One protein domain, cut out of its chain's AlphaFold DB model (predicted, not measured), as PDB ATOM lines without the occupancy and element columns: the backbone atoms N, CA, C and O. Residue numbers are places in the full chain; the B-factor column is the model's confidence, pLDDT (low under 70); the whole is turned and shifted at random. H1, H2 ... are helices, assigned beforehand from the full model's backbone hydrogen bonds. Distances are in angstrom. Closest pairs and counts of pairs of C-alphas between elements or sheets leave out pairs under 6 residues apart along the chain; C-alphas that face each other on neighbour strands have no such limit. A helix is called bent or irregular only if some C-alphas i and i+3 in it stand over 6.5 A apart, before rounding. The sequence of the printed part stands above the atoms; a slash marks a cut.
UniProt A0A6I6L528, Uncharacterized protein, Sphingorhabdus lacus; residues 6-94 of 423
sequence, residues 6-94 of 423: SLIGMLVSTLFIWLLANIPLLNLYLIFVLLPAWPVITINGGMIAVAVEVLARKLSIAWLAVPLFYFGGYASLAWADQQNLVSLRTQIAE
ATOM      1  N   SER A   6       1.566  -6.042  40.319       82.62
ATOM      2  CA  SER A   6       2.644  -6.248  41.288       82.62
ATOM      3  C   SER A   6       2.896  -5.047  42.218       82.62
ATOM      4  O   SER A   6       2.984  -5.223  43.435       82.62
ATOM      5  N   LEU A   7       2.952  -3.819  41.685       84.56
ATOM      6  CA  LEU A   7       3.144  -2.606  42.492       84.56
ATOM      7  C   LEU A   7       1.928  -2.303  43.372       84.56
ATOM      8  O   LEU A   7       2.092  -1.913  44.528       84.56
ATOM      9  N   ILE A   8       0.716  -2.530  42.859       86.62
ATOM     10  CA  ILE A   8      -0.513  -2.401  43.655       86.62
ATOM     11  C   ILE A   8      -0.487  -3.409  44.811       86.62
ATOM     12  O   ILE A   8      -0.718  -3.028  45.956       86.62
ATOM     13  N   GLY A   9      -0.120  -4.666  44.547       85.88
ATOM     14  CA  GLY A   9       0.031  -5.694  45.580       85.88
ATOM     15  C   GLY A   9       1.066  -5.324  46.649       85.88
ATOM     16  O   GLY A   9       0.824  -5.506  47.845       85.88
ATOM     17  N   MET A  10       2.195  -4.733  46.249       87.06
ATOM     18  CA  MET A  10       3.216  -4.230  47.174       87.06
ATOM     19  C   MET A  10       2.664  -3.126  48.093       87.06
ATOM     20  O   MET A  10       2.868  -3.173  49.309       87.06
ATOM     21  N   LEU A  11       1.929  -2.159  47.538       87.38
ATOM     22  CA  LEU A  11       1.324  -1.067  48.307       87.38
ATOM     23  C   LEU A  11       0.245  -1.575  49.268       87.38
ATOM     24  O   LEU A  11       0.271  -1.231  50.449       87.38
ATOM     25  N   VAL A  12      -0.658  -2.436  48.789       88.38
ATOM     26  CA  VAL A  12      -1.740  -3.021  49.599       88.38
ATOM     27  C   VAL A  12      -1.173  -3.832  50.761       88.38
ATOM     28  O   VAL A  12      -1.614  -3.685  51.898       88.38
ATOM     29  N   SER A  13      -0.156  -4.652  50.502       85.19
ATOM     30  CA  SER A  13       0.453  -5.494  51.532       85.19
ATOM     31  C   SER A  13       1.254  -4.684  52.567       85.19
ATOM     32  O   SER A  13       1.213  -4.987  53.759       85.19
ATOM     33  N   THR A  14       1.898  -3.588  52.147       85.00
ATOM     34  CA  THR A  14       2.556  -2.634  53.057       85.00
ATOM     35  C   THR A  14       1.539  -1.886  53.922       85.00
ATOM     36  O   THR A  14       1.737  -1.773  55.132       85.00
ATOM     37  N   LEU A  15       0.427  -1.428  53.333       86.50
ATOM     38  CA  LEU A  15      -0.669  -0.788  54.063       86.50
ATOM     39  C   LEU A  15      -1.285  -1.745  55.089       86.50
ATOM     40  O   LEU A  15      -1.512  -1.358  56.232       86.50
ATOM     41  N   PHE A  16      -1.499  -3.005  54.709       87.69
ATOM     42  CA  PHE A  16      -2.034  -4.027  55.604       87.69
ATOM     43  C   PHE A  16      -1.143  -4.239  56.835       87.69
ATOM     44  O   PHE A  16      -1.636  -4.221  57.960       87.69
ATOM     45  N   ILE A  17       0.177  -4.359  56.662       84.31
ATOM     46  CA  ILE A  17       1.093  -4.507  57.806       84.31
ATOM     47  C   ILE A  17       1.195  -3.242  58.640       84.31
ATOM     48  O   ILE A  17       1.295  -3.332  59.862       84.31
ATOM     49  N   TRP A  18       1.129  -2.071  58.012       83.50
ATOM     50  CA  TRP A  18       1.051  -0.820  58.750       83.50
ATOM     51  C   TRP A  18      -0.203  -0.772  59.636       83.50
ATOM     52  O   TRP A  18      -0.105  -0.439  60.816       83.50
ATOM     53  N   LEU A  19      -1.364  -1.198  59.127       86.75
ATOM     54  CA  LEU A  19      -2.589  -1.316  59.923       86.75
ATOM     55  C   LEU A  19      -2.425  -2.328  61.068       86.75
ATOM     56  O   LEU A  19      -2.769  -2.016  62.206       86.75
ATOM     57  N   LEU A  20      -1.831  -3.495  60.804       85.56
ATOM     58  CA  LEU A  20      -1.552  -4.502  61.836       85.56
ATOM     59  C   LEU A  20      -0.603  -3.990  62.934       85.56
ATOM     60  O   LEU A  20      -0.780  -4.328  64.104       85.56
ATOM     61  N   ALA A  21       0.372  -3.147  62.587       80.88
ATOM     62  CA  ALA A  21       1.308  -2.555  63.543       80.88
ATOM     63  C   ALA A  21       0.646  -1.558  64.515       80.88
ATOM     64  O   ALA A  21       1.214  -1.267  65.565       80.88
ATOM     65  N   ASN A  22      -0.564  -1.070  64.220       82.00
ATOM     66  CA  ASN A  22      -1.324  -0.219  65.141       82.00
ATOM     67  C   ASN A  22      -2.005  -1.014  66.278       82.00
ATOM     68  O   ASN A  22      -2.515  -0.412  67.222       82.00
ATOM     69  N   ILE A  23      -1.998  -2.354  66.235       88.12
ATOM     70  CA  ILE A  23      -2.554  -3.212  67.293       88.12
ATOM     71  C   ILE A  23      -1.456  -3.504  68.338       88.12
ATOM     72  O   ILE A  23      -0.494  -4.197  68.005       88.12
ATOM     73  N   PRO A  24      -1.571  -3.065  69.611       81.25
ATOM     74  CA  PRO A  24      -0.454  -3.068  70.571       81.25
ATOM     75  C   PRO A  24       0.220  -4.429  70.813       81.25
ATOM     76  O   PRO A  24       1.447  -4.520  70.813       81.25
ATOM     77  N   LEU A  25      -0.568  -5.494  70.987       82.88
ATOM     78  CA  LEU A  25      -0.055  -6.855  71.208       82.88
ATOM     79  C   LEU A  25       0.663  -7.407  69.972       82.88
ATOM     80  O   LEU A  25       1.713  -8.035  70.091       82.88
ATOM     81  N   LEU A  26       0.120  -7.144  68.783       83.00
ATOM     82  CA  LEU A  26       0.686  -7.615  67.522       83.00
ATOM     83  C   LEU A  26       1.930  -6.810  67.130       83.00
ATOM     84  O   LEU A  26       2.879  -7.367  66.583       83.00
ATOM     85  N   ASN A  27       1.956  -5.522  67.475       78.06
ATOM     86  CA  ASN A  27       3.070  -4.620  67.223       78.06
ATOM     87  C   ASN A  27       4.376  -5.142  67.836       78.06
ATOM     88  O   ASN A  27       5.407  -5.127  67.171       78.06
ATOM     89  N   LEU A  28       4.333  -5.693  69.057       79.25
ATOM     90  CA  LEU A  28       5.522  -6.268  69.693       79.25
ATOM     91  C   LEU A  28       6.135  -7.382  68.823       79.25
ATOM     92  O   LEU A  28       7.325  -7.344  68.519       79.25
ATOM     93  N   TYR A  29       5.325  -8.334  68.351       79.31
ATOM     94  CA  TYR A  29       5.791  -9.420  67.477       79.31
ATOM     95  C   TYR A  29       6.238  -8.914  66.099       79.31
ATOM     96  O   TYR A  29       7.257  -9.364  65.563       79.31
ATOM     97  N   LEU A  30       5.504  -7.952  65.533       77.94
ATOM     98  CA  LEU A  30       5.815  -7.348  64.241       77.94
ATOM     99  C   LEU A  30       7.157  -6.612  64.272       77.94
ATOM    100  O   LEU A  30       7.935  -6.780  63.339       77.94
ATOM    101  N   ILE A  31       7.468  -5.865  65.337       75.88
ATOM    102  CA  ILE A  31       8.720  -5.100  65.479       75.88
ATOM    103  C   ILE A  31       9.946  -6.014  65.452       75.88
ATOM    104  O   ILE A  31      10.948  -5.669  64.823       75.88
ATOM    105  N   PHE A  32       9.881  -7.180  66.098       74.38
ATOM    106  CA  PHE A  32      11.046  -8.058  66.221       74.38
ATOM    107  C   PHE A  32      11.257  -8.995  65.029       74.38
ATOM    108  O   PHE A  32      12.403  -9.339  64.740       74.38
ATOM    109  N   VAL A  33      10.192  -9.412  64.335       72.06
ATOM    110  CA  VAL A  33      10.289 -10.469  63.311       72.06
ATOM    111  C   VAL A  33       9.951  -9.964  61.912       72.06
ATOM    112  O   VAL A  33      10.726 -10.176  60.980       72.06
ATOM    113  N   LEU A  34       8.808  -9.297  61.746       77.25
ATOM    114  CA  LEU A  34       8.262  -9.031  60.415       77.25
ATOM    115  C   LEU A  34       8.711  -7.677  59.859       77.25
ATOM    116  O   LEU A  34       9.147  -7.608  58.717       77.25
ATOM    117  N   LEU A  35       8.670  -6.612  60.659       76.00
ATOM    118  CA  LEU A  35       8.953  -5.239  60.227       76.00
ATOM    119  C   LEU A  35      10.355  -5.045  59.617       76.00
ATOM    120  O   LEU A  35      10.448  -4.351  58.604       76.00
ATOM    121  N   PRO A  36      11.442  -5.653  60.135       78.12
ATOM    122  CA  PRO A  36      12.763  -5.502  59.524       78.12
ATOM    123  C   PRO A  36      12.923  -6.279  58.210       78.12
ATOM    124  O   PRO A  36      13.679  -5.854  57.338       78.12
ATOM    125  N   ALA A  37      12.250  -7.426  58.074       81.62
ATOM    126  CA  ALA A  37      12.377  -8.318  56.918       81.62
ATOM    127  C   ALA A  37      11.357  -8.009  55.811       81.62
ATOM    128  O   ALA A  37      11.599  -8.295  54.639       81.62
ATOM    129  N   TRP A  38      10.224  -7.406  56.165       87.75
ATOM    130  CA  TRP A  38       9.113  -7.167  55.256       87.75
ATOM    131  C   TRP A  38       9.467  -6.297  54.043       87.75
ATOM    132  O   TRP A  38       9.128  -6.699  52.925       87.75
ATOM    133  N   PRO A  39      10.183  -5.162  54.193       87.94
ATOM    134  CA  PRO A  39      10.579  -4.355  53.043       87.94
ATOM    135  C   PRO A  39      11.503  -5.126  52.098       87.94
ATOM    136  O   PRO A  39      11.411  -4.959  50.887       87.94
ATOM    137  N   VAL A  40      12.353  -6.017  52.627       89.94
ATOM    138  CA  VAL A  40      13.226  -6.866  51.803       89.94
ATOM    139  C   VAL A  40      12.396  -7.758  50.886       89.94
ATOM    140  O   VAL A  40      12.710  -7.857  49.704       89.94
ATOM    141  N   ILE A  41      11.343  -8.389  51.406       89.75
ATOM    142  CA  ILE A  41      10.496  -9.302  50.628       89.75
ATOM    143  C   ILE A  41       9.642  -8.520  49.631       89.75
ATOM    144  O   ILE A  41       9.611  -8.856  48.450       89.75
ATOM    145  N   THR A  42       8.965  -7.467  50.086       91.00
ATOM    146  CA  THR A  42       7.986  -6.746  49.261       91.00
ATOM    147  C   THR A  42       8.614  -5.882  48.189       91.00
ATOM    148  O   THR A  42       8.159  -5.932  47.051       91.00
ATOM    149  N   ILE A  43       9.671  -5.133  48.509       91.69
ATOM    150  CA  ILE A  43      10.321  -4.262  47.526       91.69
ATOM    151  C   ILE A  43      11.047  -5.122  46.493       91.69
ATOM    152  O   ILE A  43      10.783  -4.983  45.302       91.69
ATOM    153  N   ASN A  44      11.902  -6.063  46.913       94.25
ATOM    154  CA  ASN A  44      12.612  -6.910  45.948       94.25
ATOM    155  C   ASN A  44      11.647  -7.815  45.170       94.25
ATOM    156  O   ASN A  44      11.775  -7.931  43.954       94.25
ATOM    157  N   GLY A  45      10.657  -8.411  45.844       93.56
ATOM    158  CA  GLY A  45       9.633  -9.238  45.205       93.56
ATOM    159  C   GLY A  45       8.783  -8.452  44.208       93.56
ATOM    160  O   GLY A  45       8.554  -8.930  43.101       93.56
ATOM    161  N   GLY A  46       8.387  -7.222  44.549       93.56
ATOM    162  CA  GLY A  46       7.668  -6.317  43.653       93.56
ATOM    163  C   GLY A  46       8.482  -5.962  42.410       93.56
ATOM    164  O   GLY A  46       7.977  -6.075  41.297       93.56
ATOM    165  N   MET A  47       9.764  -5.622  42.572       95.06
ATOM    166  CA  MET A  47      10.661  -5.320  41.445       95.06
ATOM    167  C   MET A  47      10.855  -6.526  40.515       95.06
ATOM    168  O   MET A  47      10.822  -6.377  39.292       95.06
ATOM    169  N   ILE A  48      11.017  -7.728  41.079       95.12
ATOM    170  CA  ILE A  48      11.105  -8.976  40.306       95.12
ATOM    171  C   ILE A  48       9.784  -9.247  39.575       95.12
ATOM    172  O   ILE A  48       9.795  -9.585  38.394       95.12
ATOM    173  N   ALA A  49       8.644  -9.060  40.242       95.12
ATOM    174  CA  ALA A  49       7.331  -9.273  39.648       95.12
ATOM    175  C   ALA A  49       7.056  -8.317  38.475       95.12
ATOM    176  O   ALA A  49       6.571  -8.775  37.443       95.12
ATOM    177  N   VAL A  50       7.446  -7.038  38.571       93.62
ATOM    178  CA  VAL A  50       7.382  -6.091  37.439       93.62
ATOM    179  C   VAL A  50       8.182  -6.617  36.245       93.62
ATOM    180  O   VAL A  50       7.686  -6.612  35.118       93.62
ATOM    181  N   ALA A  51       9.401  -7.116  36.472       94.06
ATOM    182  CA  ALA A  51      10.218  -7.674  35.397       94.06
ATOM    183  C   ALA A  51       9.555  -8.902  34.746       94.06
ATOM    184  O   ALA A  51       9.514  -9.003  33.520       94.06
ATOM    185  N   VAL A  52       8.973  -9.797  35.549       95.50
ATOM    186  CA  VAL A  52       8.227 -10.969  35.059       95.50
ATOM    187  C   VAL A  52       6.984 -10.557  34.263       95.50
ATOM    188  O   VAL A  52       6.726 -11.124  33.202       95.50
ATOM    189  N   GLU A  53       6.227  -9.556  34.719       94.00
ATOM    190  CA  GLU A  53       5.048  -9.032  34.013       94.00
ATOM    191  C   GLU A  53       5.415  -8.433  32.646       94.00
ATOM    192  O   GLU A  53       4.699  -8.660  31.664       94.00
ATOM    193  N   VAL A  54       6.544  -7.720  32.550       94.44
ATOM    194  CA  VAL A  54       7.064  -7.218  31.266       94.44
ATOM    195  C   VAL A  54       7.476  -8.371  30.347       94.44
ATOM    196  O   VAL A  54       7.095  -8.378  29.177       94.44
ATOM    197  N   LEU A  55       8.208  -9.369  30.855       94.69
ATOM    198  CA  LEU A  55       8.627 -10.538  30.067       94.69
ATOM    199  C   LEU A  55       7.429 -11.358  29.563       94.69
ATOM    200  O   LEU A  55       7.441 -11.848  28.435       94.69
ATOM    201  N   ALA A  56       6.357 -11.431  30.355       95.44
ATOM    202  CA  ALA A  56       5.079 -12.025  29.970       95.44
ATOM    203  C   ALA A  56       4.248 -11.144  29.013       95.44
ATOM    204  O   ALA A  56       3.101 -11.482  28.716       95.44
ATOM    205  N   ARG A  57       4.796 -10.011  28.544       93.12
ATOM    206  CA  ARG A  57       4.156  -9.026  27.650       93.12
ATOM    207  C   ARG A  57       2.868  -8.408  28.211       93.12
ATOM    208  O   ARG A  57       2.049  -7.897  27.451       93.12
ATOM    209  N   LYS A  58       2.688  -8.423  29.537       92.19
ATOM    210  CA  LYS A  58       1.539  -7.795  30.216       92.19
ATOM    211  C   LYS A  58       1.741  -6.293  30.440       92.19
ATOM    212  O   LYS A  58       0.774  -5.570  30.668       92.19
ATOM    213  N   LEU A  59       2.989  -5.826  30.371       92.69
ATOM    214  CA  LEU A  59       3.390  -4.434  30.564       92.69
ATOM    215  C   LEU A  59       4.327  -3.966  29.444       92.69
ATOM    216  O   LEU A  59       5.005  -4.766  28.804       92.69
ATOM    217  N   SER A  60       4.387  -2.648  29.238       94.56
ATOM    218  CA  SER A  60       5.369  -2.023  28.343       94.56
ATOM    219  C   SER A  60       6.795  -2.249  28.847       94.56
ATOM    220  O   SER A  60       7.046  -2.160  30.049       94.56
ATOM    221  N   ILE A  61       7.742  -2.438  27.923       95.44
ATOM    222  CA  ILE A  61       9.172  -2.592  28.226       95.44
ATOM    223  C   ILE A  61       9.750  -1.420  29.028       95.44
ATOM    224  O   ILE A  61      10.677  -1.608  29.812       95.44
ATOM    225  N   ALA A  62       9.155  -0.229  28.908       94.88
ATOM    226  CA  ALA A  62       9.544   0.951  29.675       94.88
ATOM    227  C   ALA A  62       9.483   0.721  31.199       94.88
ATOM    228  O   ALA A  62      10.268   1.313  31.937       94.88
ATOM    229  N   TRP A  63       8.615  -0.178  31.682       94.62
ATOM    230  CA  TRP A  63       8.527  -0.514  33.108       94.62
ATOM    231  C   TRP A  63       9.759  -1.248  33.650       94.62
ATOM    232  O   TRP A  63       9.967  -1.227  34.860       94.62
ATOM    233  N   LEU A  64      10.625  -1.813  32.793       95.69
ATOM    234  CA  LEU A  64      11.919  -2.362  33.227       95.69
ATOM    235  C   LEU A  64      12.890  -1.292  33.722       95.69
ATOM    236  O   LEU A  64      13.827  -1.630  34.443       95.69
ATOM    237  N   ALA A  65      12.662  -0.016  33.401       95.69
ATOM    238  CA  ALA A  65      13.477   1.066  33.938       95.69
ATOM    239  C   ALA A  65      13.463   1.067  35.478       95.69
ATOM    240  O   ALA A  65      14.500   1.279  36.095       95.69
ATOM    241  N   VAL A  66      12.322   0.761  36.107       93.62
ATOM    242  CA  VAL A  66      12.175   0.787  37.571       93.62
ATOM    243  C   VAL A  66      13.077  -0.244  38.275       93.62
ATOM    244  O   VAL A  66      13.925   0.175  39.070       93.62
ATOM    245  N   PRO A  67      12.981  -1.564  37.997       95.44
ATOM    246  CA  PRO A  67      13.892  -2.537  38.593       95.44
ATOM    247  C   PRO A  67      15.346  -2.298  38.170       95.44
ATOM    248  O   PRO A  67      16.243  -2.494  38.988       95.44
ATOM    249  N   LEU A  68      15.596  -1.824  36.941       96.94
ATOM    250  CA  LEU A  68      16.948  -1.517  36.475       96.94
ATOM    251  C   LEU A  68      17.600  -0.404  37.306       96.94
ATOM    252  O   LEU A  68      18.725  -0.577  37.764       96.94
ATOM    253  N   PHE A  69      16.902   0.707  37.552       97.06
ATOM    254  CA  PHE A  69      17.420   1.785  38.399       97.06
ATOM    255  C   PHE A  69      17.567   1.350  39.858       97.06
ATOM    256  O   PHE A  69      18.565   1.692  40.490       97.06
ATOM    257  N   TYR A  70      16.621   0.570  40.387       95.88
ATOM    258  CA  TYR A  70      16.689   0.078  41.763       95.88
ATOM    259  C   TYR A  70      17.895  -0.846  41.985       95.88
ATOM    260  O   TYR A  70      18.744  -0.561  42.832       95.88
ATOM    261  N   PHE A  71      18.018  -1.924  41.204       96.56
ATOM    262  CA  PHE A  71      19.120  -2.877  41.354       96.56
ATOM    263  C   PHE A  71      20.447  -2.309  40.848       96.56
ATOM    264  O   PHE A  71      21.464  -2.477  41.514       96.56
ATOM    265  N   GLY A  72      20.454  -1.605  39.713       97.56
ATOM    266  CA  GLY A  72      21.661  -1.017  39.130       97.56
ATOM    267  C   GLY A  72      22.224   0.137  39.962       97.56
ATOM    268  O   GLY A  72      23.430   0.185  40.216       97.56
ATOM    269  N   GLY A  73      21.361   1.028  40.459       96.50
ATOM    270  CA  GLY A  73      21.762   2.104  41.366       96.50
ATOM    271  C   GLY A  73      22.311   1.555  42.681       96.50
ATOM    272  O   GLY A  73      23.398   1.944  43.108       96.50
ATOM    273  N   TYR A  74      21.622   0.579  43.279       96.12
ATOM    274  CA  TYR A  74      22.106  -0.083  44.489       96.12
ATOM    275  C   TYR A  74      23.443  -0.805  44.267       96.12
ATOM    276  O   TYR A  74      24.368  -0.632  45.059       96.12
ATOM    277  N   ALA A  75      23.576  -1.582  43.188       96.69
ATOM    278  CA  ALA A  75      24.808  -2.300  42.867       96.69
ATOM    279  C   ALA A  75      25.990  -1.344  42.660       96.69
ATOM    280  O   ALA A  75      27.097  -1.647  43.103       96.69
ATOM    281  N   SER A  76      25.753  -0.174  42.060       96.62
ATOM    282  CA  SER A  76      26.770   0.871  41.891       96.62
ATOM    283  C   SER A  76      27.249   1.419  43.240       96.62
ATOM    284  O   SER A  76      28.455   1.534  43.464       96.62
ATOM    285  N   LEU A  77      26.325   1.691  44.171       95.38
ATOM    286  CA  LEU A  77      26.662   2.125  45.533       95.38
ATOM    287  C   LEU A  77      27.402   1.033  46.315       95.38
ATOM    288  O   LEU A  77      28.405   1.313  46.968       95.38
ATOM    289  N   ALA A  78      26.943  -0.216  46.222       95.69
ATOM    290  CA  ALA A  78      27.602  -1.348  46.861       95.69
ATOM    291  C   ALA A  78      29.017  -1.557  46.316       95.69
ATOM    292  O   ALA A  78      29.951  -1.728  47.095       95.69
ATOM    293  N   TRP A  79      29.202  -1.475  44.999       96.69
ATOM    294  CA  TRP A  79      30.520  -1.558  44.381       96.69
ATOM    295  C   TRP A  79      31.450  -0.444  44.876       96.69
ATOM    296  O   TRP A  79      32.572  -0.739  45.288       96.69
ATOM    297  N   ALA A  80      30.977   0.806  44.923       96.50
ATOM    298  CA  ALA A  80      31.753   1.931  45.441       96.50
ATOM    299  C   ALA A  80      32.179   1.722  46.907       96.50
ATOM    300  O   ALA A  80      33.349   1.903  47.245       96.50
ATOM    301  N   ASP A  81      31.267   1.263  47.770       95.56
ATOM    302  CA  ASP A  81      31.568   0.922  49.166       95.56
ATOM    303  C   ASP A  81      32.626  -0.186  49.287       95.56
ATOM    304  O   ASP A  81      33.523  -0.097  50.130       95.56
ATOM    305  N   GLN A  82      32.547  -1.229  48.452       94.88
ATOM    306  CA  GLN A  82      33.523  -2.322  48.460       94.88
ATOM    307  C   GLN A  82      34.907  -1.853  47.983       94.88
ATOM    308  O   GLN A  82      35.913  -2.232  48.583       94.88
ATOM    309  N   GLN A  83      34.978  -0.985  46.970       96.38
ATOM    310  CA  GLN A  83      36.245  -0.380  46.536       96.38
ATOM    311  C   GLN A  83      36.849   0.511  47.628       96.38
ATOM    312  O   GLN A  83      38.033   0.386  47.950       96.38
ATOM    313  N   ASN A  84      36.027   1.350  48.264       96.44
ATOM    314  CA  ASN A  84      36.440   2.181  49.395       96.44
ATOM    315  C   ASN A  84      36.973   1.331  50.555       96.44
ATOM    316  O   ASN A  84      37.995   1.666  51.152       96.44
ATOM    317  N   LEU A  85      36.323   0.201  50.846       95.19
ATOM    318  CA  LEU A  85      36.769  -0.736  51.871       95.19
ATOM    319  C   LEU A  85      38.130  -1.361  51.538       95.19
ATOM    320  O   LEU A  85      38.984  -1.442  52.422       95.19
ATOM    321  N   VAL A  86      38.337  -1.814  50.298       95.06
ATOM    322  CA  VAL A  86      39.624  -2.378  49.855       95.06
ATOM    323  C   VAL A  86      40.724  -1.326  49.958       95.06
ATOM    324  O   VAL A  86      41.752  -1.594  50.574       95.06
ATOM    325  N   SER A  87      40.483  -0.115  49.447       95.88
ATOM    326  CA  SER A  87      41.434   0.996  49.542       95.88
ATOM    327  C   SER A  87      41.802   1.305  50.995       95.88
ATOM    328  O   SER A  87      42.982   1.368  51.338       95.88
ATOM    329  N   LEU A  88      40.805   1.420  51.878       95.81
ATOM    330  CA  LEU A  88      41.028   1.717  53.289       95.81
ATOM    331  C   LEU A  88      41.811   0.602  54.003       95.81
ATOM    332  O   LEU A  88      42.691   0.886  54.815       95.81
ATOM    333  N   ARG A  89      41.526  -0.667  53.685       95.00
ATOM    334  CA  ARG A  89      42.278  -1.823  54.199       95.00
ATOM    335  C   ARG A  89      43.734  -1.790  53.758       95.00
ATOM    336  O   ARG A  89      44.607  -2.000  54.594       95.00
ATOM    337  N   THR A  90      43.997  -1.498  52.486       94.69
ATOM    338  CA  THR A  90      45.363  -1.375  51.958       94.69
ATOM    339  C   THR A  90      46.118  -0.249  52.660       94.69
ATOM    340  O   THR A  90      47.202  -0.483  53.179       94.69
ATOM    341  N   GLN A  91      45.507   0.933  52.797       95.25
ATOM    342  CA  GLN A  91      46.116   2.068  53.504       95.25
ATOM    343  C   GLN A  91      46.451   1.740  54.969       95.25
ATOM    344  O   GLN A  91      47.516   2.101  55.468       95.25
ATOM    345  N   ILE A  92      45.549   1.053  55.678       95.19
ATOM    346  CA  ILE A  92      45.780   0.641  57.069       95.19
ATOM    347  C   ILE A  92      46.864  -0.438  57.152       95.19
ATOM    348  O   ILE A  92      47.723  -0.361  58.030       95.19
ATOM    349  N   ALA A  93      46.860  -1.415  56.244       93.88
ATOM    350  CA  ALA A  93      47.882  -2.455  56.189       93.88
ATOM    351  C   ALA A  93      49.274  -1.859  55.937       93.88
ATOM    352  O   ALA A  93      50.211  -2.180  56.664       93.88
ATOM    353  N   GLU A  94      49.405  -0.937  54.982       94.69
ATOM    354  CA  GLU A  94      50.658  -0.228  54.696       94.69
ATOM    355  C   GLU A  94      51.135   0.618  55.882       94.69
ATOM    356  O   GLU A  94      52.325   0.610  56.205       94.69
TER     357      GLU A  94
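What this domain is: This is residues 6 to 94 of the 423 residues of an uncharacterized protein of Sphingorhabdus lacus (UniProt A0A6I6L528). A long helical arm, H4, meets H3 near its start as a V, and its residues 72 to 94 stick out far from the rest. On the other side of H3, H1 runs side by side with it in the opposite sense, and the short H2 joins H1 and H3 at one end. The printed part has 89 residues with four named helices, H1 to H4 in chain order, and no named strand; the class is all helix. It is only just extended, close to loose, with a radius of gyration of the C-alphas of 18.5 A, and flat, spanning 54 by 43 by 13 A.

Where its parts are: H4, residues 61 to 94, is the longest helix, 49.3 A from C-alpha 61 at (9.172, -2.592, 28.226) to C-alpha 94 at (50.658, -0.228, 54.696). It has a kink of 31 degrees near residue 68. H3 is residues 38 to 55, 25.4 A. H1 is residues 6 to 21, 22.6 A, with C-alpha 6 at (2.644, -6.248, 41.288). H2 is residues 24 to 34, 14.7 A, neither bent nor irregular, but only just: C-alphas 31 and 34 are 6.4 A apart.

How they stand to each other: H4 touches H3 with residues 61 to 67 alone, opposite ways at a steep tilt of 51 degrees; the closest C-alphas, of Met 47 and Pro 67, are 5.1 A apart. H3 touches H1 with residues 42 to 50 alone, opposite ways at a shallow tilt of 16 degrees; the closest C-alphas, of Ser 6 and Gly 46, are 5.6 A apart. H1 and H2 touch only at the corner, closest at the C-alphas of Ala 21 and Asn 27, 4.6 A. H2 and H3 meet only through their link. H4 is apart from H1 and H2. In H1 and H3 every O i to N i+4 pair is within hydrogen-bond range; in H2 4 of 7 are, in H4 27 of 30.

The domain as a whole: The C-alphas farthest apart, of Lys 58 and Glu 94, are 55.4 A apart. Without the free residues 72 to 94, the body spans 44 by 19 by 15 A. The three links are tight, and the printed part has no cut. The mean pLDDT of the printed part is 90.2, and no printed residue is under 70.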